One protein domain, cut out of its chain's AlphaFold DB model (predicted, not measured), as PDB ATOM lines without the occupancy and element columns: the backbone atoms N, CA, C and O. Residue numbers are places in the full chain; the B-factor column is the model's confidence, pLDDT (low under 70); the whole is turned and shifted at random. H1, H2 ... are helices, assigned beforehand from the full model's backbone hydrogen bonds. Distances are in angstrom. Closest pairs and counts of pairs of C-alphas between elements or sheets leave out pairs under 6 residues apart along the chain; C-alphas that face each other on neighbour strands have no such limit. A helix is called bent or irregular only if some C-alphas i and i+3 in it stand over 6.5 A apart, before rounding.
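This is residues 65 to 249 of the 814 residues of the protein "Uncharacterized LOC115178540" of Salmo trutta (UniProt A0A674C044). Two helical lobes stand at the two ends of an elongated body, and two long helices, H6 and H9, run from one to the other. H1 to H5 make one lobe, and H7 and the bent H8 make the other, with a long loop, residues 177 to 194, at that end. The printed part has 185 residues with nine named helices, H1 to H9 in order, and no named strand; its class is all helix. It is compact, with a radius of gyration of the C-alphas of 18.3 A, yet only just elongated in outline, spanning 55 by 28 by 27 A.

H1 covers residues 66 to 75, 14.3 A long, and begins at C-alpha 66 (15.180, -6.490, -35.978). H2 is residues 79 to 90, 16.7 A, H3 is residues 102 to 105, H4 is residues 110 to 121, 16.3 A, and H5 is residues 123 to 136, 20.1 A. H6, residues 140 to 159, is 28.4 A long and ends at C-alpha 159 (9.140, -15.386, -22.839). H7 is residues 164 to 176, 18.2 A. H8, residues 195 to 221, was assigned as one helix by its hydrogen bonds but is bent, with C-alphas 205 and 208 9.2 A apart; its arms are H8a, residues 195 to 205, and H8b, residues 208 to 221. H9, residues 225 to 248, is 33.9 A long, has a kink of 34 degrees near residue 237 and ends at C-alpha 248 (5.358, -18.029, -57.468); it is neither bent nor irregular, but only just: C-alphas 234 and 237 are 6.1 A apart.

H5 is the hub and touches five helices, H1, H2, H4, H6 and H9. H1, H5, H6, H8b and H9 form a bundle, a group of helices set side by side. H5 and H6 are a helical hairpin at a shallow tilt of 19 degrees, with C-alphas of Leu 131 and Ala 143 closest at 5.2 A. H9, with residues 234 to 245 alone, touches H5, closest at the C-alphas of Gly 128 and Arg 238, 4.5 A. H1 touches H4 at a steep tilt of 42 degrees, closest at the C-alphas of Pro 67 and Val 114, 6.2 A. H3 touches H2, with residues 86 to 90 of H2 alone, closest at the C-alphas of Thr 90 and Lys 102, 5.4 A. H8a touches H6 at a steep tilt of 44 degrees, closest at the C-alphas of Arg 152 and Val 199, 6.1 A. H8b and H9 are a helical hairpin at a shallow tilt of 31 degrees, in which residues 225 to 232 alone of H9 touch H8b, closest at the C-alphas of Leu 216 and Ala 228, 5.2 A. H7 touches H8b with residues 170 to 174 alone, closest at the C-alphas of Phe 170 and Ile 218, 6.5 A. H1 and H7 are among the pairs that are apart. Every O i to N i+4 pair is within hydrogen-bond range in H1, H2, H4, H5, H6, H7, H8a and H8b; in H9 it is 17 of 20, and H3 is too short for such a pair.

The C-alphas farthest apart, those of Ser 103 and Arg 178, are 57.1 A from each other. The printed part has no cut. The links from H2 to H3 and from H7 to H8 are long, and the others are tight. The mean pLDDT of the printed part is 72.4; 59 residues are under 70, among them residues 91 to 98, 173 to 194 and 236 to 249.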
ATOM      1  N   ASP A  65      17.420  -5.800 -31.717       71.38
ATOM      2  CA  ASP A  65      16.379  -5.205 -32.558       71.38
ATOM      3  C   ASP A  65      16.455  -5.745 -33.994       71.38
ATOM      4  O   ASP A  65      17.537  -5.981 -34.541       71.38
ATOM      5  N   VAL A  66      15.296  -5.939 -34.620       77.19
ATOM      6  CA  VAL A  66      15.180  -6.490 -35.978       77.19
ATOM      7  C   VAL A  66      15.987  -5.697 -37.026       77.19
ATOM      8  O   VAL A  66      16.639  -6.334 -37.855       77.19
ATOM      9  N   PRO A  67      16.044  -4.349 -36.997       84.19
ATOM     10  CA  PRO A  67      16.922  -3.570 -37.871       84.19
ATOM     11  C   PRO A  67      18.407  -3.909 -37.687       84.19
ATOM     12  O   PRO A  67      19.124  -4.077 -38.666       84.19
ATOM     13  N   THR A  68      18.877  -4.087 -36.450       82.44
ATOM     14  CA  THR A  68      20.274  -4.460 -36.170       82.44
ATOM     15  C   THR A  68      20.595  -5.848 -36.722       82.44
ATOM     16  O   THR A  68      21.661  -6.063 -37.291       82.44
ATOM     17  N   LEU A  69      19.653  -6.788 -36.604       83.44
ATOM     18  CA  LEU A  69      19.799  -8.135 -37.151       83.44
ATOM     19  C   LEU A  69      19.833  -8.146 -38.691       83.44
ATOM     20  O   LEU A  69      20.583  -8.906 -39.306       83.44
ATOM     21  N   LEU A  70      19.018  -7.300 -39.320       85.69
ATOM     22  CA  LEU A  70      19.033  -7.112 -40.768       85.69
ATOM     23  C   LEU A  70      20.345  -6.482 -41.235       85.69
ATOM     24  O   LEU A  70      20.906  -6.938 -42.227       85.69
ATOM     25  N   LEU A  71      20.851  -5.486 -40.507       86.00
ATOM     26  CA  LEU A  71      22.118  -4.828 -40.805       86.00
ATOM     27  C   LEU A  71      23.278  -5.829 -40.793       86.00
ATOM     28  O   LEU A  71      23.951  -5.979 -41.807       86.00
ATOM     29  N   THR A  72      23.445  -6.579 -39.700       86.38
ATOM     30  CA  THR A  72      24.534  -7.564 -39.570       86.38
ATOM     31  C   THR A  72      24.454  -8.661 -40.627       86.38
ATOM     32  O   THR A  72      25.477  -9.102 -41.139       86.38
ATOM     33  N   SER A  73      23.244  -9.072 -41.010       86.50
ATOM     34  CA  SER A  73      23.051 -10.061 -42.075       86.50
ATOM     35  C   SER A  73      23.420  -9.509 -43.456       86.50
ATOM     36  O   SER A  73      23.985 -10.225 -44.279       86.50
ATOM     37  N   LEU A  74      23.110  -8.239 -43.737       87.06
ATOM     38  CA  LEU A  74      23.432  -7.607 -45.020       87.06
ATOM     39  C   LEU A  74      24.904  -7.181 -45.129       87.06
ATOM     40  O   LEU A  74      25.426  -7.136 -46.239       87.06
ATOM     41  N   GLU A  75      25.592  -6.942 -44.010       87.50
ATOM     42  CA  GLU A  75      27.046  -6.717 -43.963       87.50
ATOM     43  C   GLU A  75      27.859  -7.952 -44.396       87.50
ATOM     44  O   GLU A  75      28.987  -7.821 -44.865       87.50
ATOM     45  N   GLU A  76      27.283  -9.159 -44.318       86.56
ATOM     46  CA  GLU A  76      27.893 -10.399 -44.831       86.56
ATOM     47  C   GLU A  76      27.800 -10.540 -46.368       86.56
ATOM     48  O   GLU A  76      28.239 -11.544 -46.954       86.56
ATOM     49  N   LEU A  77      27.207  -9.558 -47.055       86.19
ATOM     50  CA  LEU A  77      27.146  -9.492 -48.512       86.19
ATOM     51  C   LEU A  77      28.331  -8.695 -49.070       86.19
ATOM     52  O   LEU A  77      28.692  -7.639 -48.562       86.19
ATOM     53  N   THR A  78      28.915  -9.171 -50.174       87.06
ATOM     54  CA  THR A  78      29.893  -8.364 -50.920       87.06
ATOM     55  C   THR A  78      29.202  -7.175 -51.587       87.06
ATOM     56  O   THR A  78      27.988  -7.190 -51.789       87.06
ATOM     57  N   GLU A  79      29.962  -6.159 -51.994       82.00
ATOM     58  CA  GLU A  79      29.402  -4.942 -52.595       82.00
ATOM     59  C   GLU A  79      28.522  -5.226 -53.833       82.00
ATOM     60  O   GLU A  79      27.457  -4.630 -54.000       82.00
ATOM     61  N   ASP A  80      28.913  -6.188 -54.675       81.31
ATOM     62  CA  ASP A  80      28.138  -6.585 -55.860       81.31
ATOM     63  C   ASP A  80      26.854  -7.344 -55.497       81.31
ATOM     64  O   ASP A  80      25.811  -7.181 -56.143       81.31
ATOM     65  N   GLN A  81      26.901  -8.141 -54.427       85.00
ATOM     66  CA  GLN A  81      25.716  -8.806 -53.893       85.00
ATOM     67  C   GLN A  81      24.781  -7.772 -53.262       85.00
ATOM     68  O   GLN A  81      23.595  -7.758 -53.560       85.00
ATOM     69  N   LEU A  82      25.291  -6.812 -52.496       86.06
ATOM     70  CA  LEU A  82      24.468  -5.743 -51.938       86.06
ATOM     71  C   LEU A  82      23.772  -4.918 -53.035       86.06
ATOM     72  O   LEU A  82      22.573  -4.659 -52.941       86.06
ATOM     73  N   LYS A  83      24.474  -4.581 -54.125       83.00
ATOM     74  CA  LYS A  83      23.868  -3.912 -55.293       83.00
ATOM     75  C   LYS A  83      22.768  -4.759 -55.930       83.00
ATOM     76  O   LYS A  83      21.716  -4.236 -56.303       83.00
ATOM     77  N   THR A  84      22.983  -6.068 -56.029       83.81
ATOM     78  CA  THR A  84      21.983  -7.020 -56.534       83.81
ATOM     79  C   THR A  84      20.765  -7.086 -55.606       83.81
ATOM     80  O   THR A  84      19.626  -7.009 -56.069       83.81
ATOM     81  N   PHE A  85      20.985  -7.120 -54.291       85.69
ATOM     82  CA  PHE A  85      19.947  -7.104 -53.262       85.69
ATOM     83  C   PHE A  85      19.104  -5.819 -53.323       85.69
ATOM     84  O   PHE A  85      17.876  -5.874 -53.398       85.69
ATOM     85  N   GLN A  86      19.752  -4.653 -53.392       84.56
ATOM     86  CA  GLN A  86      19.086  -3.355 -53.531       84.56
ATOM     87  C   GLN A  86      18.316  -3.243 -54.854       84.56
ATOM     88  O   GLN A  86      17.193  -2.738 -54.885       84.56
ATOM     89  N   SER A  87      18.866  -3.764 -55.955       79.88
ATOM     90  CA  SER A  87      18.166  -3.814 -57.244       79.88
ATOM     91  C   SER A  87      16.862  -4.615 -57.151       79.88
ATOM     92  O   SER A  87      15.824  -4.182 -57.668       79.88
ATOM     93  N   ASN A  88      16.869  -5.726 -56.410       80.06
ATOM     94  CA  ASN A  88      15.672  -6.519 -56.143       80.06
ATOM     95  C   ASN A  88      14.613  -5.763 -55.332       80.06
ATOM     96  O   ASN A  88      13.442  -5.811 -55.689       80.06
ATOM     97  N   LEU A  89      15.003  -4.971 -54.329       80.56
ATOM     98  CA  LEU A  89      14.065  -4.122 -53.576       80.56
ATOM     99  C   LEU A  89      13.383  -3.045 -54.430       80.56
ATOM    100  O   LEU A  89      12.256  -2.638 -54.140       80.56
ATOM    101  N   THR A  90      14.064  -2.583 -55.479       74.94
ATOM    102  CA  THR A  90      13.544  -1.534 -56.368       74.94
ATOM    103  C   THR A  90      12.732  -2.052 -57.543       74.94
ATOM    104  O   THR A  90      12.088  -1.274 -58.252       74.94
ATOM    105  N   SER A  91      12.791  -3.355 -57.802       64.44
ATOM    106  CA  SER A  91      12.156  -3.951 -58.963       64.44
ATOM    107  C   SER A  91      10.789  -4.509 -58.556       64.44
ATOM    108  O   SER A  91      10.649  -5.267 -57.603       64.44
ATOM    109  N   GLY A  92       9.731  -4.076 -59.249       57.84
ATOM    110  CA  GLY A  92       8.332  -4.364 -58.891       57.84
ATOM    111  C   GLY A  92       7.880  -5.809 -59.136       57.84
ATOM    112  O   GLY A  92       6.698  -6.039 -59.370       57.84
ATOM    113  N   TRP A  93       8.800  -6.775 -59.133       60.59
ATOM    114  CA  TRP A  93       8.485  -8.193 -59.328       60.59
ATOM    115  C   TRP A  93       7.927  -8.860 -58.067       60.59
ATOM    116  O   TRP A  93       7.273  -9.901 -58.157       60.59
ATOM    117  N   MET A  94       8.119  -8.248 -56.895       57.75
ATOM    118  CA  MET A  94       7.502  -8.668 -55.637       57.75
ATOM    119  C   MET A  94       6.015  -8.279 -55.596       57.75
ATOM    120  O   MET A  94       5.610  -7.311 -54.958       57.75
ATOM    121  N   LEU A  95       5.166  -9.030 -56.300       47.62
ATOM    122  CA  LEU A  95       3.719  -8.803 -56.293       47.62
ATOM    123  C   LEU A  95       3.129  -8.959 -54.883       47.62
ATOM    124  O   LEU A  95       3.208 -10.030 -54.285       47.62
ATOM    125  N   GLY A  96       2.493  -7.891 -54.398       55.56
ATOM    126  CA  GLY A  96       1.934  -7.796 -53.045       55.56
ATOM    127  C   GLY A  96       2.767  -6.945 -52.082       55.56
ATOM    128  O   GLY A  96       2.265  -6.610 -51.014       55.56
ATOM    129  N   PHE A  97       3.981  -6.533 -52.473       65.31
ATOM    130  CA  PHE A  97       4.837  -5.638 -51.692       65.31
ATOM    131  C   PHE A  97       5.206  -4.404 -52.527       65.31
ATOM    132  O   PHE A  97       5.667  -4.547 -53.660       65.31
ATOM    133  N   PRO A  98       4.969  -3.177 -52.028       68.69
ATOM    134  CA  PRO A  98       5.260  -1.969 -52.792       68.69
ATOM    135  C   PRO A  98       6.781  -1.801 -52.957       68.69
ATOM    136  O   PRO A  98       7.450  -1.668 -51.934       68.69
ATOM    137  N   PRO A  99       7.331  -1.760 -54.189       76.81
ATOM    138  CA  PRO A  99       8.772  -1.641 -54.396       76.81
ATOM    139  C   PRO A  99       9.298  -0.336 -53.803       76.81
ATOM    140  O   PRO A  99       8.605   0.687 -53.826       76.81
ATOM    141  N   ILE A 100      10.534  -0.361 -53.311       79.94
ATOM    142  CA  ILE A 100      11.189   0.839 -52.794       79.94
ATOM    143  C   ILE A 100      11.703   1.651 -53.994       79.94
ATOM    144  O   ILE A 100      12.463   1.123 -54.808       79.94
ATOM    145  N   PRO A 101      11.297   2.921 -54.167       77.62
ATOM    146  CA  PRO A 101      11.779   3.778 -55.243       77.62
ATOM    147  C   PRO A 101      13.303   3.741 -55.425       77.62
ATOM    148  O   PRO A 101      14.061   3.943 -54.481       77.62
ATOM    149  N   LYS A 102      13.769   3.587 -56.673       70.50
ATOM    150  CA  LYS A 102      15.209   3.607 -57.012       70.50
ATOM    151  C   LYS A 102      15.928   4.861 -56.510       70.50
ATOM    152  O   LYS A 102      17.111   4.797 -56.204       70.50
ATOM    153  N   SER A 103      15.227   5.991 -56.409       71.38
ATOM    154  CA  SER A 103      15.764   7.242 -55.861       71.38
ATOM    155  C   SER A 103      16.088   7.179 -54.366       71.38
ATOM    156  O   SER A 103      16.884   7.990 -53.913       71.38
ATOM    157  N   GLN A 104      15.499   6.243 -53.614       70.31
ATOM    158  CA  GLN A 104      15.732   6.048 -52.177       70.31
ATOM    159  C   GLN A 104      16.847   5.037 -51.873       70.31
ATOM    160  O   GLN A 104      17.317   4.999 -50.743       70.31
ATOM    161  N   LEU A 105      17.270   4.232 -52.860       70.12
ATOM    162  CA  LEU A 105      18.251   3.146 -52.688       70.12
ATOM    163  C   LEU A 105      19.525   3.294 -53.547       70.12
ATOM    164  O   LEU A 105      20.408   2.438 -53.518       70.12
ATOM    165  N   ARG A 106      19.636   4.350 -54.368       55.75
ATOM    166  CA  ARG A 106      20.788   4.564 -55.259       55.75
ATOM    167  C   ARG A 106      21.937   5.228 -54.493       55.75
ATOM    168  O   ARG A 106      21.799   6.372 -54.077       55.75
ATOM    169  N   ASN A 107      23.084   4.547 -54.409       58.50
ATOM    170  CA  ASN A 107      24.307   4.998 -53.716       58.50
ATOM    171  C   ASN A 107      24.136   5.217 -52.200       58.50
ATOM    172  O   ASN A 107      24.826   6.046 -51.609       58.50
ATOM    173  N   THR A 108      23.205   4.499 -51.578       62.38
ATOM    174  CA  THR A 108      22.907   4.576 -50.143       62.38
ATOM    175  C   THR A 108      23.554   3.430 -49.368       62.38
ATOM    176  O   THR A 108      23.592   2.298 -49.850       62.38
ATOM    177  N   ASP A 109      24.022   3.737 -48.159       74.06
ATOM    178  CA  ASP A 109      24.635   2.790 -47.219       74.06
ATOM    179  C   ASP A 109      23.641   1.693 -46.759       74.06
ATOM    180  O   ASP A 109      22.416   1.859 -46.857       74.06
ATOM    181  N   ILE A 110      24.153   0.565 -46.256       81.12
ATOM    182  CA  ILE A 110      23.379  -0.612 -45.816       81.12
ATOM    183  C   ILE A 110      22.337  -0.201 -44.769       81.12
ATOM    184  O   ILE A 110      21.180  -0.612 -44.862       81.12
ATOM    185  N   GLN A 111      22.708   0.688 -43.845       81.75
ATOM    186  CA  GLN A 111      21.810   1.219 -42.816       81.75
ATOM    187  C   GLN A 111      20.553   1.869 -43.411       81.75
ATOM    188  O   GLN A 111      19.439   1.553 -43.007       81.75
ATOM    189  N   VAL A 112      20.715   2.714 -44.433       81.81
ATOM    190  CA  VAL A 112      19.590   3.394 -45.097       81.81
ATOM    191  C   VAL A 112      18.698   2.381 -45.815       81.81
ATOM    192  O   VAL A 112      17.480   2.540 -45.851       81.81
ATOM    193  N   THR A 113      19.286   1.307 -46.347       83.62
ATOM    194  CA  THR A 113      18.527   0.212 -46.967       83.62
ATOM    195  C   THR A 113      17.654  -0.498 -45.933       83.62
ATOM    196  O   THR A 113      16.464  -0.692 -46.172       83.62
ATOM    197  N   VAL A 114      18.216  -0.839 -44.769       86.00
ATOM    198  CA  VAL A 114      17.484  -1.489 -43.671       86.00
ATOM    199  C   VAL A 114      16.375  -0.588 -43.133       86.00
ATOM    200  O   VAL A 114      15.242  -1.048 -42.993       86.00
ATOM    201  N   ASP A 115      16.663   0.693 -42.896       84.00
ATOM    202  CA  ASP A 115      15.684   1.650 -42.377       84.00
ATOM    203  C   ASP A 115      14.488   1.784 -43.332       84.00
ATOM    204  O   ASP A 115      13.337   1.696 -42.906       84.00
ATOM    205  N   GLN A 116      14.745   1.890 -44.641       83.06
ATOM    206  CA  GLN A 116      13.690   1.942 -45.657       83.06
ATOM    207  C   GLN A 116      12.885   0.635 -45.738       83.06
ATOM    208  O   GLN A 116      11.674   0.669 -45.957       83.06
ATOM    209  N   MET A 117      13.517  -0.525 -45.538       83.94
ATOM    210  CA  MET A 117      12.804  -1.805 -45.500       83.94
ATOM    211  C   MET A 117      11.893  -1.917 -44.278       83.94
ATOM    212  O   MET A 117      10.744  -2.337 -44.411       83.94
ATOM    213  N   VAL A 118      12.376  -1.531 -43.099       85.38
ATOM    214  CA  VAL A 118      11.604  -1.599 -41.851       85.38
ATOM    215  C   VAL A 118      10.471  -0.574 -41.857       85.38
ATOM    216  O   VAL A 118       9.348  -0.912 -41.492       85.38
ATOM    217  N   GLU A 119      10.722   0.645 -42.337       84.31
ATOM    218  CA  GLU A 119       9.702   1.687 -42.490       84.31
ATOM    219  C   GLU A 119       8.592   1.249 -43.455       84.31
ATOM    220  O   GLU A 119       7.405   1.463 -43.196       84.31
ATOM    221  N   ARG A 120       8.961   0.608 -44.572       80.38
ATOM    222  CA  ARG A 120       8.008   0.265 -45.633       80.38
ATOM    223  C   ARG A 120       7.249  -1.034 -45.392       80.38
ATOM    224  O   ARG A 120       6.095  -1.135 -45.808       80.38
ATOM    225  N   TYR A 121       7.885  -2.021 -44.765       78.56
ATOM    226  CA  TYR A 121       7.349  -3.379 -44.636       78.56
ATOM    227  C   TYR A 121       7.096  -3.817 -43.186       78.56
ATOM    228  O   TYR A 121       6.544  -4.896 -42.973       78.56
ATOM    229  N   GLY A 122       7.461  -2.999 -42.195       79.38
ATOM    230  CA  GLY A 122       7.488  -3.385 -40.784       79.38
ATOM    231  C   GLY A 122       8.681  -4.296 -40.455       79.38
ATOM    232  O   GLY A 122       9.289  -4.863 -41.366       79.38
ATOM    233  N   PRO A 123       9.039  -4.468 -39.170       81.50
ATOM    234  CA  PRO A 123      10.230  -5.226 -38.781       81.50
ATOM    235  C   PRO A 123      10.164  -6.698 -39.223       81.50
ATOM    236  O   PRO A 123      11.046  -7.175 -39.939       81.50
ATOM    237  N   GLU A 124       9.084  -7.413 -38.910       82.19
ATOM    238  CA  GLU A 124       8.930  -8.830 -39.271       82.19
ATOM    239  C   GLU A 124       8.739  -9.016 -40.786       82.19
ATOM    240  O   GLU A 124       9.147 -10.032 -41.362       82.19
ATOM    241  N   GLY A 125       8.135  -8.026 -41.453       78.38
ATOM    242  CA  GLY A 125       7.975  -8.006 -42.906       78.38
ATOM    243  C   GLY A 125       9.299  -7.786 -43.637       78.38
ATOM    244  O   GLY A 125       9.586  -8.484 -44.612       78.38
ATOM    245  N   ALA A 126      10.146  -6.893 -43.123       85.06
ATOM    246  CA  ALA A 126      11.491  -6.661 -43.633       85.06
ATOM    247  C   ALA A 126      12.348  -7.932 -43.541       85.06
ATOM    248  O   ALA A 126      12.992  -8.293 -44.521       85.06
ATOM    249  N   VAL A 127      12.279  -8.684 -42.434       84.88
ATOM    250  CA  VAL A 127      12.959  -9.990 -42.306       84.88
ATOM    251  C   VAL A 127      12.450 -10.998 -43.327       84.88
ATOM    252  O   VAL A 127      13.253 -11.668 -43.978       84.88
ATOM    253  N   GLY A 128      11.133 -11.093 -43.521       79.88
ATOM    254  CA  GLY A 128      10.555 -11.991 -44.521       79.88
ATOM    255  C   GLY A 128      11.039 -11.691 -45.945       79.88
ATOM    256  O   GLY A 128      11.383 -12.614 -46.684       79.88
ATOM    257  N   ILE A 129      11.103 -10.409 -46.318       80.25
ATOM    258  CA  ILE A 129      11.586  -9.967 -47.634       80.25
ATOM    259  C   ILE A 129      13.091 -10.210 -47.770       80.25
ATOM    260  O   ILE A 129      13.526 -10.743 -48.789       80.25
ATOM    261  N   THR A 130      13.882  -9.903 -46.740       86.62
ATOM    262  CA  THR A 130      15.328 -10.161 -46.740       86.62
ATOM    263  C   THR A 130      15.632 -11.642 -46.927       86.62
ATOM    264  O   THR A 130      16.409 -11.991 -47.809       86.62
ATOM    265  N   LEU A 131      14.969 -12.533 -46.180       82.62
ATOM    266  CA  LEU A 131      15.125 -13.984 -46.339       82.62
ATOM    267  C   LEU A 131      14.787 -14.449 -47.760       82.62
ATOM    268  O   LEU A 131      15.472 -15.309 -48.311       82.62
ATOM    269  N   MET A 132      13.740 -13.882 -48.360       76.12
ATOM    270  CA  MET A 132      13.336 -14.202 -49.726       76.12
ATOM    271  C   MET A 132      14.398 -13.782 -50.745       76.12
ATOM    272  O   MET A 132      14.783 -14.590 -51.588       76.12
ATOM    273  N   ILE A 133      14.890 -12.545 -50.659       81.75
ATOM    274  CA  ILE A 133      15.891 -12.028 -51.595       81.75
ATOM    275  C   ILE A 133      17.228 -12.756 -51.404       81.75
ATOM    276  O   ILE A 133      17.824 -13.173 -52.391       81.75
ATOM    277  N   LEU A 134      17.673 -12.999 -50.165       83.38
ATOM    278  CA  LEU A 134      18.901 -13.759 -49.892       83.38
ATOM    279  C   LEU A 134      18.847 -15.169 -50.495       83.38
ATOM    280  O   LEU A 134      19.801 -15.599 -51.138       83.38
ATOM    281  N   ARG A 135      17.713 -15.867 -50.352       80.62
ATOM    282  CA  ARG A 135      17.500 -17.190 -50.964       80.62
ATOM    283  C   ARG A 135      17.470 -17.122 -52.491       80.62
ATOM    284  O   ARG A 135      18.046 -17.990 -53.131       80.62
ATOM    285  N   TRP A 136      16.856 -16.089 -53.072       75.12
ATOM    286  CA  TRP A 136      16.860 -15.866 -54.525       75.12
ATOM    287  C   TRP A 136      18.274 -15.630 -55.069       75.12
ATOM    288  O   TRP A 136      18.628 -16.100 -56.143       75.12
ATOM    289  N   MET A 137      19.111 -14.958 -54.285       78.00
ATOM    290  CA  MET A 137      20.517 -14.713 -54.597       78.00
ATOM    291  C   MET A 137      21.446 -15.885 -54.239       78.00
ATOM    292  O   MET A 137      22.665 -15.726 -54.268       78.00
ATOM    293  N   ASN A 138      20.897 -17.051 -53.877       77.31
ATOM    294  CA  ASN A 138      21.638 -18.250 -53.472       77.31
ATOM    295  C   ASN A 138      22.526 -18.070 -52.213       77.31
ATOM    296  O   ASN A 138      23.453 -18.842 -51.978       77.31
ATOM    297  N   ARG A 139      22.238 -17.071 -51.365       81.06
ATOM    298  CA  ARG A 139      22.869 -16.867 -50.043       81.06
ATOM    299  C   ARG A 139      22.070 -17.567 -48.945       81.06
ATOM    300  O   ARG A 139      21.502 -16.941 -48.048       81.06
ATOM    301  N   HIS A 140      21.988 -18.891 -49.058       75.44
ATOM    302  CA  HIS A 140      21.264 -19.742 -48.108       75.44
ATOM    303  C   HIS A 140      21.900 -19.745 -46.715       75.44
ATOM    304  O   HIS A 140      21.181 -19.793 -45.724       75.44
ATOM    305  N   ASP A 141      23.222 -19.613 -46.649       77.75
ATOM    306  CA  ASP A 141      24.013 -19.499 -45.423       77.75
ATOM    307  C   ASP A 141      23.562 -18.317 -44.550       77.75
ATOM    308  O   ASP A 141      23.217 -18.493 -43.379       77.75
ATOM    309  N   VAL A 142      23.481 -17.123 -45.144       84.00
ATOM    310  CA  VAL A 142      23.051 -15.898 -44.450       84.00
ATOM    311  C   VAL A 142      21.559 -15.959 -44.131       84.00
ATOM    312  O   VAL A 142      21.133 -15.540 -43.058       84.00
ATOM    313  N   ALA A 143      20.752 -16.527 -45.034       80.75
ATOM    314  CA  ALA A 143      19.314 -16.662 -44.820       80.75
ATOM    315  C   ALA A 143      18.977 -17.612 -43.656       80.75
ATOM    316  O   ALA A 143      18.123 -17.296 -42.833       80.75
ATOM    317  N   GLU A 144      19.639 -18.766 -43.552       80.06
ATOM    318  CA  GLU A 144      19.436 -19.699 -42.435       80.06
ATOM    319  C   GLU A 144      19.907 -19.103 -41.106       80.06
ATOM    320  O   GLU A 144      19.240 -19.267 -40.081       80.06
ATOM    321  N   LYS A 145      21.021 -18.366 -41.119       83.56
ATOM    322  CA  LYS A 145      21.522 -17.655 -39.939       83.56
ATOM    323  C   LYS A 145      20.534 -16.581 -39.468       83.56
ATOM    324  O   LYS A 145      20.113 -16.618 -38.313       83.56
ATOM    325  N   LEU A 146      20.079 -15.714 -40.377       85.12
ATOM    326  CA  LEU A 146      19.075 -14.680 -40.106       85.12
ATOM    327  C   LEU A 146      17.762 -15.281 -39.574       85.12
ATOM    328  O   LEU A 146      17.173 -14.748 -38.636       85.12
ATOM    329  N   GLU A 147      17.304 -16.411 -40.121       83.31
ATOM    330  CA  GLU A 147      16.083 -17.093 -39.667       83.31
ATOM    331  C   GLU A 147      16.211 -17.645 -38.240       83.31
ATOM    332  O   GLU A 147      15.285 -17.511 -37.429       83.31
ATOM    333  N   ARG A 148      17.368 -18.225 -37.904       82.19
ATOM    334  CA  ARG A 148      17.655 -18.715 -36.551       82.19
ATOM    335  C   ARG A 148      17.740 -17.571 -35.550       82.19
ATOM    336  O   ARG A 148      17.104 -17.643 -34.499       82.19
ATOM    337  N   ASP A 149      18.475 -16.517 -35.880       83.25
ATOM    338  CA  ASP A 149      18.697 -15.383 -34.985       83.25
ATOM    339  C   ASP A 149      17.417 -14.569 -34.769       83.25
ATOM    340  O   ASP A 149      17.075 -14.243 -33.633       83.25
ATOM    341  N   HIS A 150      16.617 -14.365 -35.815       85.38
ATOM    342  CA  HIS A 150      15.308 -13.726 -35.686       85.38
ATOM    343  C   HIS A 150      14.357 -14.539 -34.801       85.38
ATOM    344  O   HIS A 150      13.631 -13.990 -33.974       85.38
ATOM    345  N   THR A 151      14.371 -15.868 -34.934       83.88
ATOM    346  CA  THR A 151      13.534 -16.736 -34.098       83.88
ATOM    347  C   THR A 151      13.939 -16.669 -32.628       83.88
ATOM    348  O   THR A 151      13.069 -16.655 -31.757       83.88
ATOM    349  N   ARG A 152      15.241 -16.558 -32.333       85.25
ATOM    350  CA  ARG A 152      15.716 -16.327 -30.962       85.25
ATOM    351  C   ARG A 152      15.166 -15.020 -30.397       85.25
ATOM    352  O   ARG A 152      14.660 -15.021 -29.279       85.25
ATOM    353  N   VAL A 153      15.191 -13.936 -31.176       82.94
ATOM    354  CA  VAL A 153      14.635 -12.629 -30.773       82.94
ATOM    355  C   VAL A 153      13.125 -12.722 -30.500       82.94
ATOM    356  O   VAL A 153      12.654 -12.244 -29.466       82.94
ATOM    357  N   LEU A 154      12.357 -13.404 -31.360       82.62
ATOM    358  CA  LEU A 154      10.907 -13.596 -31.175       82.62
ATOM    359  C   LEU A 154      10.557 -14.399 -29.913       82.62
ATOM    360  O   LEU A 154       9.635 -14.053 -29.171       82.62
ATOM    361  N   LEU A 155      11.283 -15.488 -29.657       83.75
ATOM    362  CA  LEU A 155      11.047 -16.322 -28.479       83.75
ATOM    363  C   LEU A 155      11.489 -15.620 -27.199       83.75
ATOM    364  O   LEU A 155      10.785 -15.686 -26.195       83.75
ATOM    365  N   MET A 156      12.612 -14.903 -27.249       82.81
ATOM    366  CA  MET A 156      13.099 -14.103 -26.133       82.81
ATOM    367  C   MET A 156      12.063 -13.066 -25.705       82.81
ATOM    368  O   MET A 156      11.672 -13.027 -24.541       82.81
ATOM    369  N   THR A 157      11.594 -12.253 -26.650       81.38
ATOM    370  CA  THR A 157      10.615 -11.191 -26.383       81.38
ATOM    371  C   THR A 157       9.302 -11.754 -25.849       81.38
ATOM    372  O   THR A 157       8.743 -11.201 -24.908       81.38
ATOM    373  N   SER A 158       8.857 -12.906 -26.360       81.19
ATOM    374  CA  SER A 158       7.638 -13.573 -25.885       81.19
ATOM    375  C   SER A 158       7.782 -14.156 -24.476       81.19
ATOM    376  O   SER A 158       6.880 -14.026 -23.651       81.19
ATOM    377  N   LEU A 159       8.912 -14.795 -24.161       81.62
ATOM    378  CA  LEU A 159       9.140 -15.386 -22.839       81.62
ATOM    379  C   LEU A 159       9.434 -14.332 -21.762       81.62
ATOM    380  O   LEU A 159       9.140 -14.572 -20.592       81.62
ATOM    381  N   GLN A 160       9.938 -13.156 -22.144       81.25
ATOM    382  CA  GLN A 160      10.104 -12.003 -21.251       81.25
ATOM    383  C   GLN A 160       8.767 -11.402 -20.772       81.25
ATOM    384  O   GLN A 160       8.748 -10.690 -19.772       81.25
ATOM    385  N   GLU A 161       7.640 -11.710 -21.426       78.56
ATOM    386  CA  GLU A 161       6.289 -11.300 -20.996       78.56
ATOM    387  C   GLU A 161       5.668 -12.241 -19.941       78.56
ATOM    388  O   GLU A 161       4.515 -12.073 -19.511       78.56
ATOM    389  N   LEU A 162       6.405 -13.271 -19.518       79.50
ATOM    390  CA  LEU A 162       6.000 -14.186 -18.456       79.50
ATOM    391  C   LEU A 162       6.484 -13.688 -17.090       79.50
ATOM    392  O   LEU A 162       7.613 -13.228 -16.943       79.50
ATOM    393  N   THR A 163       5.646 -13.835 -16.059       79.06
ATOM    394  CA  THR A 163       6.100 -13.651 -14.674       79.06
ATOM    395  C   THR A 163       7.022 -14.800 -14.264       79.06
ATOM    396  O   THR A 163       7.016 -15.865 -14.885       79.06
ATOM    397  N   GLU A 164       7.792 -14.626 -13.192       75.88
ATOM    398  CA  GLU A 164       8.777 -15.620 -12.749       75.88
ATOM    399  C   GLU A 164       8.161 -17.013 -12.489       75.88
ATOM    400  O   GLU A 164       8.717 -18.036 -12.893       75.88
ATOM    401  N   ASP A 165       6.970 -17.068 -11.888       71.50
ATOM    402  CA  ASP A 165       6.261 -18.327 -11.622       71.50
ATOM    403  C   ASP A 165       5.716 -18.980 -12.896       71.50
ATOM    404  O   ASP A 165       5.709 -20.210 -13.036       71.50
ATOM    405  N   GLN A 166       5.303 -18.163 -13.867       76.69
ATOM    406  CA  GLN A 166       4.897 -18.652 -15.179       76.69
ATOM    407  C   GLN A 166       6.110 -19.206 -15.926       76.69
ATOM    408  O   GLN A 166       6.047 -20.314 -16.448       76.69
ATOM    409  N   LEU A 167       7.255 -18.528 -15.892       80.12
ATOM    410  CA  LEU A 167       8.482 -19.029 -16.505       80.12
ATOM    411  C   LEU A 167       8.948 -20.353 -15.870       80.12
ATOM    412  O   LEU A 167       9.293 -21.292 -16.586       80.12
ATOM    413  N   LYS A 168       8.876 -20.495 -14.539       77.06
ATOM    414  CA  LYS A 168       9.157 -21.772 -13.848       77.06
ATOM    415  C   LYS A 168       8.220 -22.890 -14.307       77.06
ATOM    416  O   LYS A 168       8.663 -24.018 -14.533       77.06
ATOM    417  N   THR A 169       6.941 -22.575 -14.490       74.25
ATOM    418  CA  THR A 169       5.939 -23.516 -15.010       74.25
ATOM    419  C   THR A 169       6.242 -23.900 -16.462       74.25
ATOM    420  O   THR A 169       6.211 -25.080 -16.812       74.25
ATOM    421  N   PHE A 170       6.631 -22.934 -17.294       78.06
ATOM    422  CA  PHE A 170       7.046 -23.152 -18.680       78.06
ATOM    423  C   PHE A 170       8.243 -24.114 -18.761       78.06
ATOM    424  O   PHE A 170       8.188 -25.127 -19.462       78.06
ATOM    425  N   LEU A 171       9.284 -23.869 -17.960       75.06
ATOM    426  CA  LEU A 171      10.478 -24.715 -17.872       75.06
ATOM    427  C   LEU A 171      10.172 -26.121 -17.334       75.06
ATOM    428  O   LEU A 171      10.732 -27.122 -17.797       75.06
ATOM    429  N   PHE A 172       9.257 -26.238 -16.371       70.94
ATOM    430  CA  PHE A 172       8.820 -27.536 -15.865       70.94
ATOM    431  C   PHE A 172       8.154 -28.380 -16.960       70.94
ATOM    432  O   PHE A 172       8.428 -29.579 -17.055       70.94
ATOM    433  N   ASN A 173       7.336 -27.771 -17.819       67.06
ATOM    434  CA  ASN A 173       6.686 -28.464 -18.934       67.06
ATOM    435  C   ASN A 173       7.669 -28.863 -20.036       67.06
ATOM    436  O   ASN A 173       7.598 -29.982 -20.544       67.06
ATOM    437  N   LEU A 174       8.630 -27.989 -20.335       68.44
ATOM    438  CA  LEU A 174       9.695 -28.244 -21.306       68.44
ATOM    439  C   LEU A 174      10.604 -29.421 -20.889       68.44
ATOM    440  O   LEU A 174      11.130 -30.146 -21.733       68.44
ATOM    441  N   THR A 175      10.754 -29.645 -19.577       64.81
ATOM    442  CA  THR A 175      11.630 -30.688 -19.011       64.81
ATOM    443  C   THR A 175      10.927 -31.984 -18.621       64.81
ATOM    444  O   THR A 175      11.558 -33.040 -18.582       64.81
ATOM    445  N   SER A 176       9.641 -31.935 -18.269       54.97
ATOM    446  CA  SER A 176       8.950 -33.089 -17.678       54.97
ATOM    447  C   SER A 176       8.379 -34.049 -18.716       54.97
ATOM    448  O   SER A 176       8.011 -35.161 -18.345       54.97
ATOM    449  N   GLY A 177       8.286 -33.650 -19.991       50.75
ATOM    450  CA  GLY A 177       7.867 -34.514 -21.106       50.75
ATOM    451  C   GLY A 177       6.451 -35.096 -20.990       50.75
ATOM    452  O   GLY A 177       6.013 -35.819 -21.873       50.75
ATOM    453  N   ARG A 178       5.701 -34.770 -19.928       41.44
ATOM    454  CA  ARG A 178       4.375 -35.338 -19.628       41.44
ATOM    455  C   ARG A 178       3.277 -34.880 -20.586       41.44
ATOM    456  O   ARG A 178       2.150 -35.339 -20.471       41.44
ATOM    457  N   MET A 179       3.595 -33.958 -21.486       39.12
ATOM    458  CA  MET A 179       2.608 -33.244 -22.284       39.12
ATOM    459  C   MET A 179       3.037 -33.001 -23.733       39.12
ATOM    460  O   MET A 179       2.303 -32.372 -24.489       39.12
ATOM    461  N   LEU A 180       4.229 -33.461 -24.124       37.78
ATOM    462  CA  LEU A 180       4.821 -33.162 -25.424       37.78
ATOM    463  C   LEU A 180       5.077 -34.469 -26.179       37.78
ATOM    464  O   LEU A 180       5.716 -35.375 -25.655       37.78
ATOM    465  N   VAL A 181       4.643 -34.527 -27.440       41.16
ATOM    466  CA  VAL A 181       4.958 -35.592 -28.421       41.16
ATOM    467  C   VAL A 181       6.426 -35.485 -28.904       41.16
ATOM    468  O   VAL A 181       6.835 -36.100 -29.880       41.16
ATOM    469  N   PHE A 182       7.249 -34.690 -28.212       40.81
ATOM    470  CA  PHE A 182       8.611 -34.316 -28.584       40.81
ATOM    471  C   PHE A 182       9.584 -34.602 -27.426       40.81
ATOM    472  O   PHE A 182       9.186 -34.529 -26.260       40.81
ATOM    473  N   PRO A 183      10.865 -34.917 -27.707       46.97
ATOM    474  CA  PRO A 183      11.828 -35.301 -26.677       46.97
ATOM    475  C   PRO A 183      12.105 -34.136 -25.708       46.97
ATOM    476  O   PRO A 183      12.498 -33.062 -26.174       46.97
ATOM    477  N   PRO A 184      11.953 -34.321 -24.381       56.91
ATOM    478  CA  PRO A 184      12.114 -33.243 -23.405       56.91
ATOM    479  C   PRO A 184      13.565 -32.757 -23.316       56.91
ATOM    480  O   PRO A 184      14.503 -33.534 -23.530       56.91
ATOM    481  N   ILE A 185      13.756 -31.482 -22.957       64.75
ATOM    482  CA  ILE A 185      15.091 -30.946 -22.654       64.75
ATOM    483  C   ILE A 185      15.502 -31.432 -21.250       64.75
ATOM    484  O   ILE A 185      14.769 -31.204 -20.283       64.75
ATOM    485  N   PRO A 186      16.648 -32.122 -21.085       61.72
ATOM    486  CA  PRO A 186      17.123 -32.571 -19.781       61.72
ATOM    487  C   PRO A 186      17.210 -31.440 -18.750       61.72
ATOM    488  O   PRO A 186      17.860 -30.424 -18.980       61.72
ATOM    489  N   LYS A 187      16.671 -31.664 -17.543       56.72
ATOM    490  CA  LYS A 187      16.704 -30.691 -16.426       56.72
ATOM    491  C   LYS A 187      18.102 -30.160 -16.085       56.72
ATOM    492  O   LYS A 187      18.220 -29.068 -15.543       56.72
ATOM    493  N   ARG A 188      19.160 -30.924 -16.384       59.12
ATOM    494  CA  ARG A 188      20.561 -30.511 -16.182       59.12
ATOM    495  C   ARG A 188      20.986 -29.362 -17.108       59.12
ATOM    496  O   ARG A 188      21.885 -28.626 -16.732       59.12
ATOM    497  N   GLN A 189      20.345 -29.210 -18.268       57.66
ATOM    498  CA  GLN A 189      20.639 -28.166 -19.257       57.66
ATOM    499  C   GLN A 189      19.921 -26.836 -18.954       57.66
ATOM    500  O   GLN A 189      20.363 -25.796 -19.425       57.66
ATOM    501  N   LEU A 190      18.873 -26.863 -18.118       59.06
ATOM    502  CA  LEU A 190      17.990 -25.725 -17.802       59.06
ATOM    503  C   LEU A 190      18.019 -25.320 -16.308       59.06
ATOM    504  O   LEU A 190      17.094 -24.688 -15.800       59.06
ATOM    505  N   ARG A 191      19.049 -25.734 -15.551       45.41
ATOM    506  CA  ARG A 191      19.190 -25.427 -14.113       45.41
ATOM    507  C   ARG A 191      19.883 -24.063 -13.945       45.41
ATOM    508  O   ARG A 191      20.987 -23.900 -14.451       45.41
ATOM    509  N   ASN A 192      19.267 -23.117 -13.225       52.62
ATOM    510  CA  ASN A 192      19.781 -21.750 -12.966       52.62
ATOM    511  C   ASN A 192      20.024 -20.872 -14.210       52.62
ATOM    512  O   ASN A 192      20.988 -20.112 -14.251       52.62
ATOM    513  N   THR A 193      19.188 -20.976 -15.238       53.88
ATOM    514  CA  THR A 193      19.529 -20.442 -16.564       53.88
ATOM    515  C   THR A 193      18.665 -19.258 -16.986       53.88
ATOM    516  O   THR A 193      17.456 -19.246 -16.770       53.88
ATOM    517  N   ASP A 194      19.324 -18.268 -17.589       67.88
ATOM    518  CA  ASP A 194      18.731 -17.097 -18.238       67.88
ATOM    519  C   ASP A 194      17.768 -17.525 -19.373       67.88
ATOM    520  O   ASP A 194      17.961 -18.579 -19.996       67.88
ATOM    521  N   ILE A 195      16.739 -16.714 -19.663       73.75
ATOM    522  CA  ILE A 195      15.758 -16.943 -20.746       73.75
ATOM    523  C   ILE A 195      16.493 -17.188 -22.070       73.75
ATOM    524  O   ILE A 195      16.088 -18.048 -22.854       73.75
ATOM    525  N   GLN A 196      17.630 -16.519 -22.267       74.62
ATOM    526  CA  GLN A 196      18.505 -16.696 -23.420       74.62
ATOM    527  C   GLN A 196      18.941 -18.137 -23.651       74.62
ATOM    528  O   GLN A 196      18.744 -18.677 -24.737       74.62
ATOM    529  N   VAL A 197      19.462 -18.795 -22.618       74.25
ATOM    530  CA  VAL A 197      19.970 -20.164 -22.744       74.25
ATOM    531  C   VAL A 197      18.829 -21.149 -22.990       74.25
ATOM    532  O   VAL A 197      18.997 -22.130 -23.711       74.25
ATOM    533  N   THR A 198      17.647 -20.863 -22.439       75.75
ATOM    534  CA  THR A 198      16.439 -21.651 -22.713       75.75
ATOM    535  C   THR A 198      16.057 -21.553 -24.189       75.75
ATOM    536  O   THR A 198      15.862 -22.575 -24.843       75.75
ATOM    537  N   VAL A 199      15.995 -20.335 -24.732       80.94
ATOM    538  CA  VAL A 199      15.663 -20.092 -26.141       80.94
ATOM    539  C   VAL A 199      16.698 -20.721 -27.074       80.94
ATOM    540  O   VAL A 199      16.317 -21.376 -28.045       80.94
ATOM    541  N   ASP A 200      17.988 -20.597 -26.764       79.56
ATOM    542  CA  ASP A 200      19.058 -21.190 -27.568       79.56
ATOM    543  C   ASP A 200      18.945 -22.711 -27.639       79.56
ATOM    544  O   ASP A 200      18.974 -23.281 -28.731       79.56
ATOM    545  N   GLN A 201      18.716 -23.370 -26.501       77.50
ATOM    546  CA  GLN A 201      18.524 -24.820 -26.461       77.50
ATOM    547  C   GLN A 201      17.258 -25.261 -27.199       77.50
ATOM    548  O   GLN A 201      17.247 -26.327 -27.817       77.50
ATOM    549  N   MET A 202      16.193 -24.457 -27.164       72.75
ATOM    550  CA  MET A 202      14.969 -24.744 -27.911       72.75
ATOM    551  C   MET A 202      15.195 -24.644 -29.422       72.75
ATOM    552  O   MET A 202      14.820 -25.563 -30.149       72.75
ATOM    553  N   VAL A 203      15.837 -23.575 -29.898       77.31
ATOM    554  CA  VAL A 203      16.124 -23.381 -31.329       77.31
ATOM    555  C   VAL A 203      17.137 -24.411 -31.837       77.31
ATOM    556  O   VAL A 203      16.998 -24.900 -32.956       77.31
ATOM    557  N   GLU A 204      18.126 -24.791 -31.029       76.12
ATOM    558  CA  GLU A 204      19.115 -25.813 -31.391       76.12
ATOM    559  C   GLU A 204      18.505 -27.217 -31.464       76.12
ATOM    560  O   GLU A 204      18.790 -27.970 -32.395       76.12
ATOM    561  N   ARG A 205      17.641 -27.575 -30.507       63.94
ATOM    562  CA  ARG A 205      17.094 -28.933 -30.401       63.94
ATOM    563  C   ARG A 205      15.867 -29.174 -31.275       63.94
ATOM    564  O   ARG A 205      15.651 -30.308 -31.698       63.94
ATOM    565  N   TYR A 206      15.066 -28.141 -31.522       60.88
ATOM    566  CA  TYR A 206      13.791 -28.257 -32.237       60.88
ATOM    567  C   TYR A 206      13.762 -27.501 -33.572       60.88
ATOM    568  O   TYR A 206      12.789 -27.623 -34.316       60.88
ATOM    569  N   GLY A 207      14.816 -26.749 -33.905       66.06
ATOM    570  CA  GLY A 207      14.832 -25.850 -35.059       66.06
ATOM    571  C   GLY A 207      13.979 -24.590 -34.835       66.06
ATOM    572  O   GLY A 207      13.208 -24.526 -33.874       66.06
ATOM    573  N   PRO A 208      14.097 -23.567 -35.705       70.81
ATOM    574  CA  PRO A 208      13.404 -22.295 -35.515       70.81
ATOM    575  C   PRO A 208      11.872 -22.455 -35.512       70.81
ATOM    576  O   PRO A 208      11.197 -22.007 -34.585       70.81
ATOM    577  N   GLU A 209      11.300 -23.174 -36.477       65.88
ATOM    578  CA  GLU A 209       9.851 -23.410 -36.535       65.88
ATOM    579  C   GLU A 209       9.344 -24.281 -35.378       65.88
ATOM    580  O   GLU A 209       8.330 -23.949 -34.761       65.88
ATOM    581  N   GLY A 210      10.063 -25.359 -35.048       63.22
ATOM    582  CA  GLY A 210       9.676 -26.270 -33.969       63.22
ATOM    583  C   GLY A 210       9.748 -25.613 -32.589       63.22
ATOM    584  O   GLY A 210       8.876 -25.837 -31.748       63.22
ATOM    585  N   ALA A 211      10.728 -24.734 -32.365       73.19
ATOM    586  CA  ALA A 211      10.845 -23.970 -31.127       73.19
ATOM    587  C   ALA A 211       9.652 -23.019 -30.917       73.19
ATOM    588  O   ALA A 211       9.140 -22.917 -29.799       73.19
ATOM    589  N   VAL A 212       9.152 -22.374 -31.979       73.12
ATOM    590  CA  VAL A 212       7.947 -21.528 -31.908       73.12
ATOM    591  C   VAL A 212       6.696 -22.354 -31.616       73.12
ATOM    592  O   VAL A 212       5.917 -21.988 -30.739       73.12
ATOM    593  N   GLU A 213       6.510 -23.494 -32.277       65.19
ATOM    594  CA  GLU A 213       5.319 -24.335 -32.092       65.19
ATOM    595  C   GLU A 213       5.237 -24.944 -30.689       65.19
ATOM    596  O   GLU A 213       4.175 -24.919 -30.057       65.19
ATOM    597  N   ILE A 214       6.367 -25.411 -30.156       64.50
ATOM    598  CA  ILE A 214       6.450 -25.909 -28.778       64.50
ATOM    599  C   ILE A 214       6.149 -24.781 -27.787       64.50
ATOM    600  O   ILE A 214       5.369 -24.982 -26.853       64.50
ATOM    601  N   THR A 215       6.696 -23.583 -28.016       74.44
ATOM    602  CA  THR A 215       6.435 -22.411 -27.166       74.44
ATOM    603  C   THR A 215       4.947 -22.065 -27.148       74.44
ATOM    604  O   THR A 215       4.362 -21.937 -26.074       74.44
ATOM    605  N   LEU A 216       4.295 -22.003 -28.312       68.12
ATOM    606  CA  LEU A 216       2.856 -21.742 -28.420       68.12
ATOM    607  C   LEU A 216       2.010 -22.792 -27.698       68.12
ATOM    608  O   LEU A 216       1.017 -22.454 -27.052       68.12
ATOM    609  N   MET A 217       2.390 -24.065 -27.793       61.06
ATOM    610  CA  MET A 217       1.649 -25.154 -27.165       61.06
ATOM    611  C   MET A 217       1.751 -25.108 -25.635       61.06
ATOM    612  O   MET A 217       0.741 -25.283 -24.948       61.06
ATOM    613  N   ILE A 218       2.938 -24.812 -25.097       67.94
ATOM    614  CA  ILE A 218       3.149 -24.670 -23.651       67.94
ATOM    615  C   ILE A 218       2.440 -23.414 -23.123       67.94
ATOM    616  O   ILE A 218       1.726 -23.504 -22.124       67.94
ATOM    617  N   LEU A 219       2.553 -22.270 -23.810       74.00
ATOM    618  CA  LEU A 219       1.866 -21.028 -23.428       74.00
ATOM    619  C   LEU A 219       0.344 -21.214 -23.364       74.00
ATOM    620  O   LEU A 219      -0.290 -20.808 -22.394       74.00
ATOM    621  N   ARG A 220      -0.241 -21.900 -24.355       72.12
ATOM    622  CA  ARG A 220      -1.676 -22.225 -24.383       72.12
ATOM    623  C   ARG A 220      -2.096 -23.146 -23.247       72.12
ATOM    624  O   ARG A 220      -3.164 -22.953 -22.679       72.12
ATOM    625  N   TRP A 221      -1.275 -24.132 -22.903       59.78
ATOM    626  CA  TRP A 221      -1.578 -25.022 -21.785       59.78
ATOM    627  C   TRP A 221      -1.526 -24.311 -20.434       59.78
ATOM    628  O   TRP A 221      -2.356 -24.560 -19.566       59.78
ATOM    629  N   MET A 222      -0.597 -23.370 -20.286       68.75
ATOM    630  CA  MET A 222      -0.506 -22.500 -19.116       68.75
ATOM    631  C   MET A 222      -1.541 -21.363 -19.126       68.75
ATOM    632  O   MET A 222      -1.461 -20.458 -18.299       68.75
ATOM    633  N   ASN A 223      -2.506 -21.388 -20.054       71.38
ATOM    634  CA  ASN A 223      -3.565 -20.390 -20.208       71.38
ATOM    635  C   ASN A 223      -3.057 -18.962 -20.528       71.38
ATOM    636  O   ASN A 223      -3.781 -17.987 -20.335       71.38
ATOM    637  N   ARG A 224      -1.831 -18.817 -21.059       75.50
ATOM    638  CA  ARG A 224      -1.261 -17.558 -21.584       75.50
ATOM    639  C   ARG A 224      -1.578 -17.390 -23.068       75.50
ATOM    640  O   ARG A 224      -0.701 -17.387 -23.934       75.50
ATOM    641  N   HIS A 225      -2.873 -17.307 -23.363       71.81
ATOM    642  CA  HIS A 225      -3.378 -17.131 -24.726       71.81
ATOM    643  C   HIS A 225      -2.993 -15.775 -25.329       71.81
ATOM    644  O   HIS A 225      -2.748 -15.698 -26.525       71.81
ATOM    645  N   ASP A 226      -2.859 -14.747 -24.495       74.31
ATOM    646  CA  ASP A 226      -2.419 -13.398 -24.849       74.31
ATOM    647  C   ASP A 226      -1.028 -13.382 -25.506       74.31
ATOM    648  O   ASP A 226      -0.863 -12.882 -26.622       74.31
ATOM    649  N   VAL A 227      -0.041 -14.002 -24.853       79.25
ATOM    650  CA  VAL A 227       1.342 -14.088 -25.356       79.25
ATOM    651  C   VAL A 227       1.418 -15.037 -26.550       79.25
ATOM    652  O   VAL A 227       2.122 -14.763 -27.520       79.25
ATOM    653  N   ALA A 228       0.658 -16.138 -26.524       77.06
ATOM    654  CA  ALA A 228       0.614 -17.086 -27.634       77.06
ATOM    655  C   ALA A 228       0.047 -16.451 -28.918       77.06
ATOM    656  O   ALA A 228       0.601 -16.638 -29.999       77.06
ATOM    657  N   GLU A 229      -1.030 -15.673 -28.817       80.31
ATOM    658  CA  GLU A 229      -1.606 -14.963 -29.963       80.31
ATOM    659  C   GLU A 229      -0.678 -13.866 -30.491       80.31
ATOM    660  O   GLU A 229      -0.640 -13.621 -31.700       80.31
ATOM    661  N   LYS A 230       0.093 -13.221 -29.607       79.31
ATOM    662  CA  LYS A 230       1.116 -12.254 -30.005       79.31
ATOM    663  C   LYS A 230       2.260 -12.910 -30.776       79.31
ATOM    664  O   LYS A 230       2.497 -12.525 -31.917       79.31
ATOM    665  N   LEU A 231       2.852 -13.969 -30.228       81.06
ATOM    666  CA  LEU A 231       3.897 -14.744 -30.899       81.06
ATOM    667  C   LEU A 231       3.421 -15.310 -32.251       81.06
ATOM    668  O   LEU A 231       4.170 -15.317 -33.228       81.06
ATOM    669  N   GLU A 232       2.160 -15.744 -32.351       77.62
ATOM    670  CA  GLU A 232       1.575 -16.172 -33.628       77.62
ATOM    671  C   GLU A 232       1.443 -15.036 -34.638       77.62
ATOM    672  O   GLU A 232       1.678 -15.255 -35.826       77.62
ATOM    673  N   ARG A 233       1.057 -13.836 -34.200       78.25
ATOM    674  CA  ARG A 233       0.940 -12.662 -35.073       78.25
ATOM    675  C   ARG A 233       2.299 -12.253 -35.632       78.25
ATOM    676  O   ARG A 233       2.410 -12.056 -36.843       78.25
ATOM    677  N   ASP A 234       3.316 -12.210 -34.784       73.12
ATOM    678  CA  ASP A 234       4.658 -11.757 -35.156       73.12
ATOM    679  C   ASP A 234       5.335 -12.800 -36.073       73.12
ATOM    680  O   ASP A 234       5.907 -12.474 -37.114       73.12
ATOM    681  N   ASN A 235       5.122 -14.098 -35.814       75.81
ATOM    682  CA  ASN A 235       5.601 -15.173 -36.691       75.81
ATOM    683  C   ASN A 235       4.813 -15.290 -38.020       75.81
ATOM    684  O   ASN A 235       5.348 -15.778 -39.022       75.81
ATOM    685  N   ARG A 236       3.544 -14.847 -38.073       68.94
ATOM    686  CA  ARG A 236       2.681 -14.939 -39.271       68.94
ATOM    687  C   ARG A 236       3.188 -14.080 -40.426       68.94
ATOM    688  O   ARG A 236       3.152 -14.551 -41.561       68.94
ATOM    689  N   HIS A 237       3.663 -12.866 -40.156       63.56
ATOM    690  CA  HIS A 237       4.143 -11.942 -41.192       63.56
ATOM    691  C   HIS A 237       5.374 -12.512 -41.910       63.56
ATOM    692  O   HIS A 237       5.372 -12.644 -43.136       63.56
ATOM    693  N   ARG A 238       6.351 -13.015 -41.142       65.12
ATOM    694  CA  ARG A 238       7.510 -13.764 -41.655       65.12
ATOM    695  C   ARG A 238       7.093 -15.008 -42.451       65.12
ATOM    696  O   ARG A 238       7.557 -15.221 -43.575       65.12
ATOM    697  N   ARG A 239       6.199 -15.842 -41.894       59.72
ATOM    698  CA  ARG A 239       5.758 -17.090 -42.542       59.72
ATOM    699  C   ARG A 239       5.016 -16.826 -43.850       59.72
ATOM    700  O   ARG A 239       5.267 -17.555 -44.808       59.72
ATOM    701  N   ALA A 240       4.144 -15.820 -43.915       57.34
ATOM    702  CA  ALA A 240       3.327 -15.502 -45.088       57.34
ATOM    703  C   ALA A 240       4.179 -15.141 -46.319       57.34
ATOM    704  O   ALA A 240       3.929 -15.664 -47.408       57.34
ATOM    705  N   ILE A 241       5.231 -14.341 -46.127       57.72
ATOM    706  CA  ILE A 241       6.148 -13.907 -47.195       57.72
ATOM    707  C   ILE A 241       6.917 -15.105 -47.766       57.72
ATOM    708  O   ILE A 241       6.917 -15.329 -48.976       57.72
ATOM    709  N   SER A 242       7.439 -15.967 -46.890       53.34
ATOM    710  CA  SER A 242       8.108 -17.219 -47.271       53.34
ATOM    711  C   SER A 242       7.183 -18.188 -48.045       53.34
ATOM    712  O   SER A 242       7.628 -18.887 -48.951       53.34
ATOM    713  N   THR A 243       5.869 -18.214 -47.759       49.66
ATOM    714  CA  THR A 243       4.891 -19.072 -48.489       49.66
ATOM    715  C   THR A 243       4.608 -18.553 -49.889       49.66
ATOM    716  O   THR A 243       4.481 -19.334 -50.828       49.66
ATOM    717  N   THR A 244       4.476 -17.231 -50.000       48.53
ATOM    718  CA  THR A 244       4.093 -16.533 -51.233       48.53
ATOM    719  C   THR A 244       5.249 -16.544 -52.237       48.53
ATOM    720  O   THR A 244       5.035 -16.731 -53.433       48.53
ATOM    721  N   ALA A 245       6.488 -16.444 -51.745       44.97
ATOM    722  CA  ALA A 245       7.702 -16.654 -52.529       44.97
ATOM    723  C   ALA A 245       7.771 -18.076 -53.109       44.97
ATOM    724  O   ALA A 245       7.965 -18.259 -54.311       44.97
ATOM    725  N   ALA A 246       7.528 -19.076 -52.251       43.03
ATOM    726  CA  ALA A 246       7.611 -20.487 -52.601       43.03
ATOM    727  C   ALA A 246       6.578 -20.920 -53.645       43.03
ATOM    728  O   ALA A 246       6.829 -21.894 -54.335       43.03
ATOM    729  N   THR A 247       5.436 -20.239 -53.779       44.34
ATOM    730  CA  THR A 247       4.378 -20.588 -54.748       44.34
ATOM    731  C   THR A 247       4.567 -19.950 -56.125       44.34
ATOM    732  O   THR A 247       4.040 -20.477 -57.100       44.34
ATOM    733  N   ARG A 248       5.312 -18.840 -56.236       40.62
ATOM    734  CA  ARG A 248       5.358 -18.029 -57.468       40.62
ATOM    735  C   ARG A 248       6.666 -18.125 -58.258       40.62
ATOM    736  O   ARG A 248       6.642 -17.938 -59.468       40.62
ATOM    737  N   TRP A 249       7.776 -18.446 -57.600       43.72
ATOM    738  CA  TRP A 249       9.082 -18.627 -58.237       43.72
ATOM    739  C   TRP A 249       9.327 -20.123 -58.360       43.72
ATOM    740  O   TRP A 249       9.817 -20.776 -57.440       43.72
TER     741      TRP A 249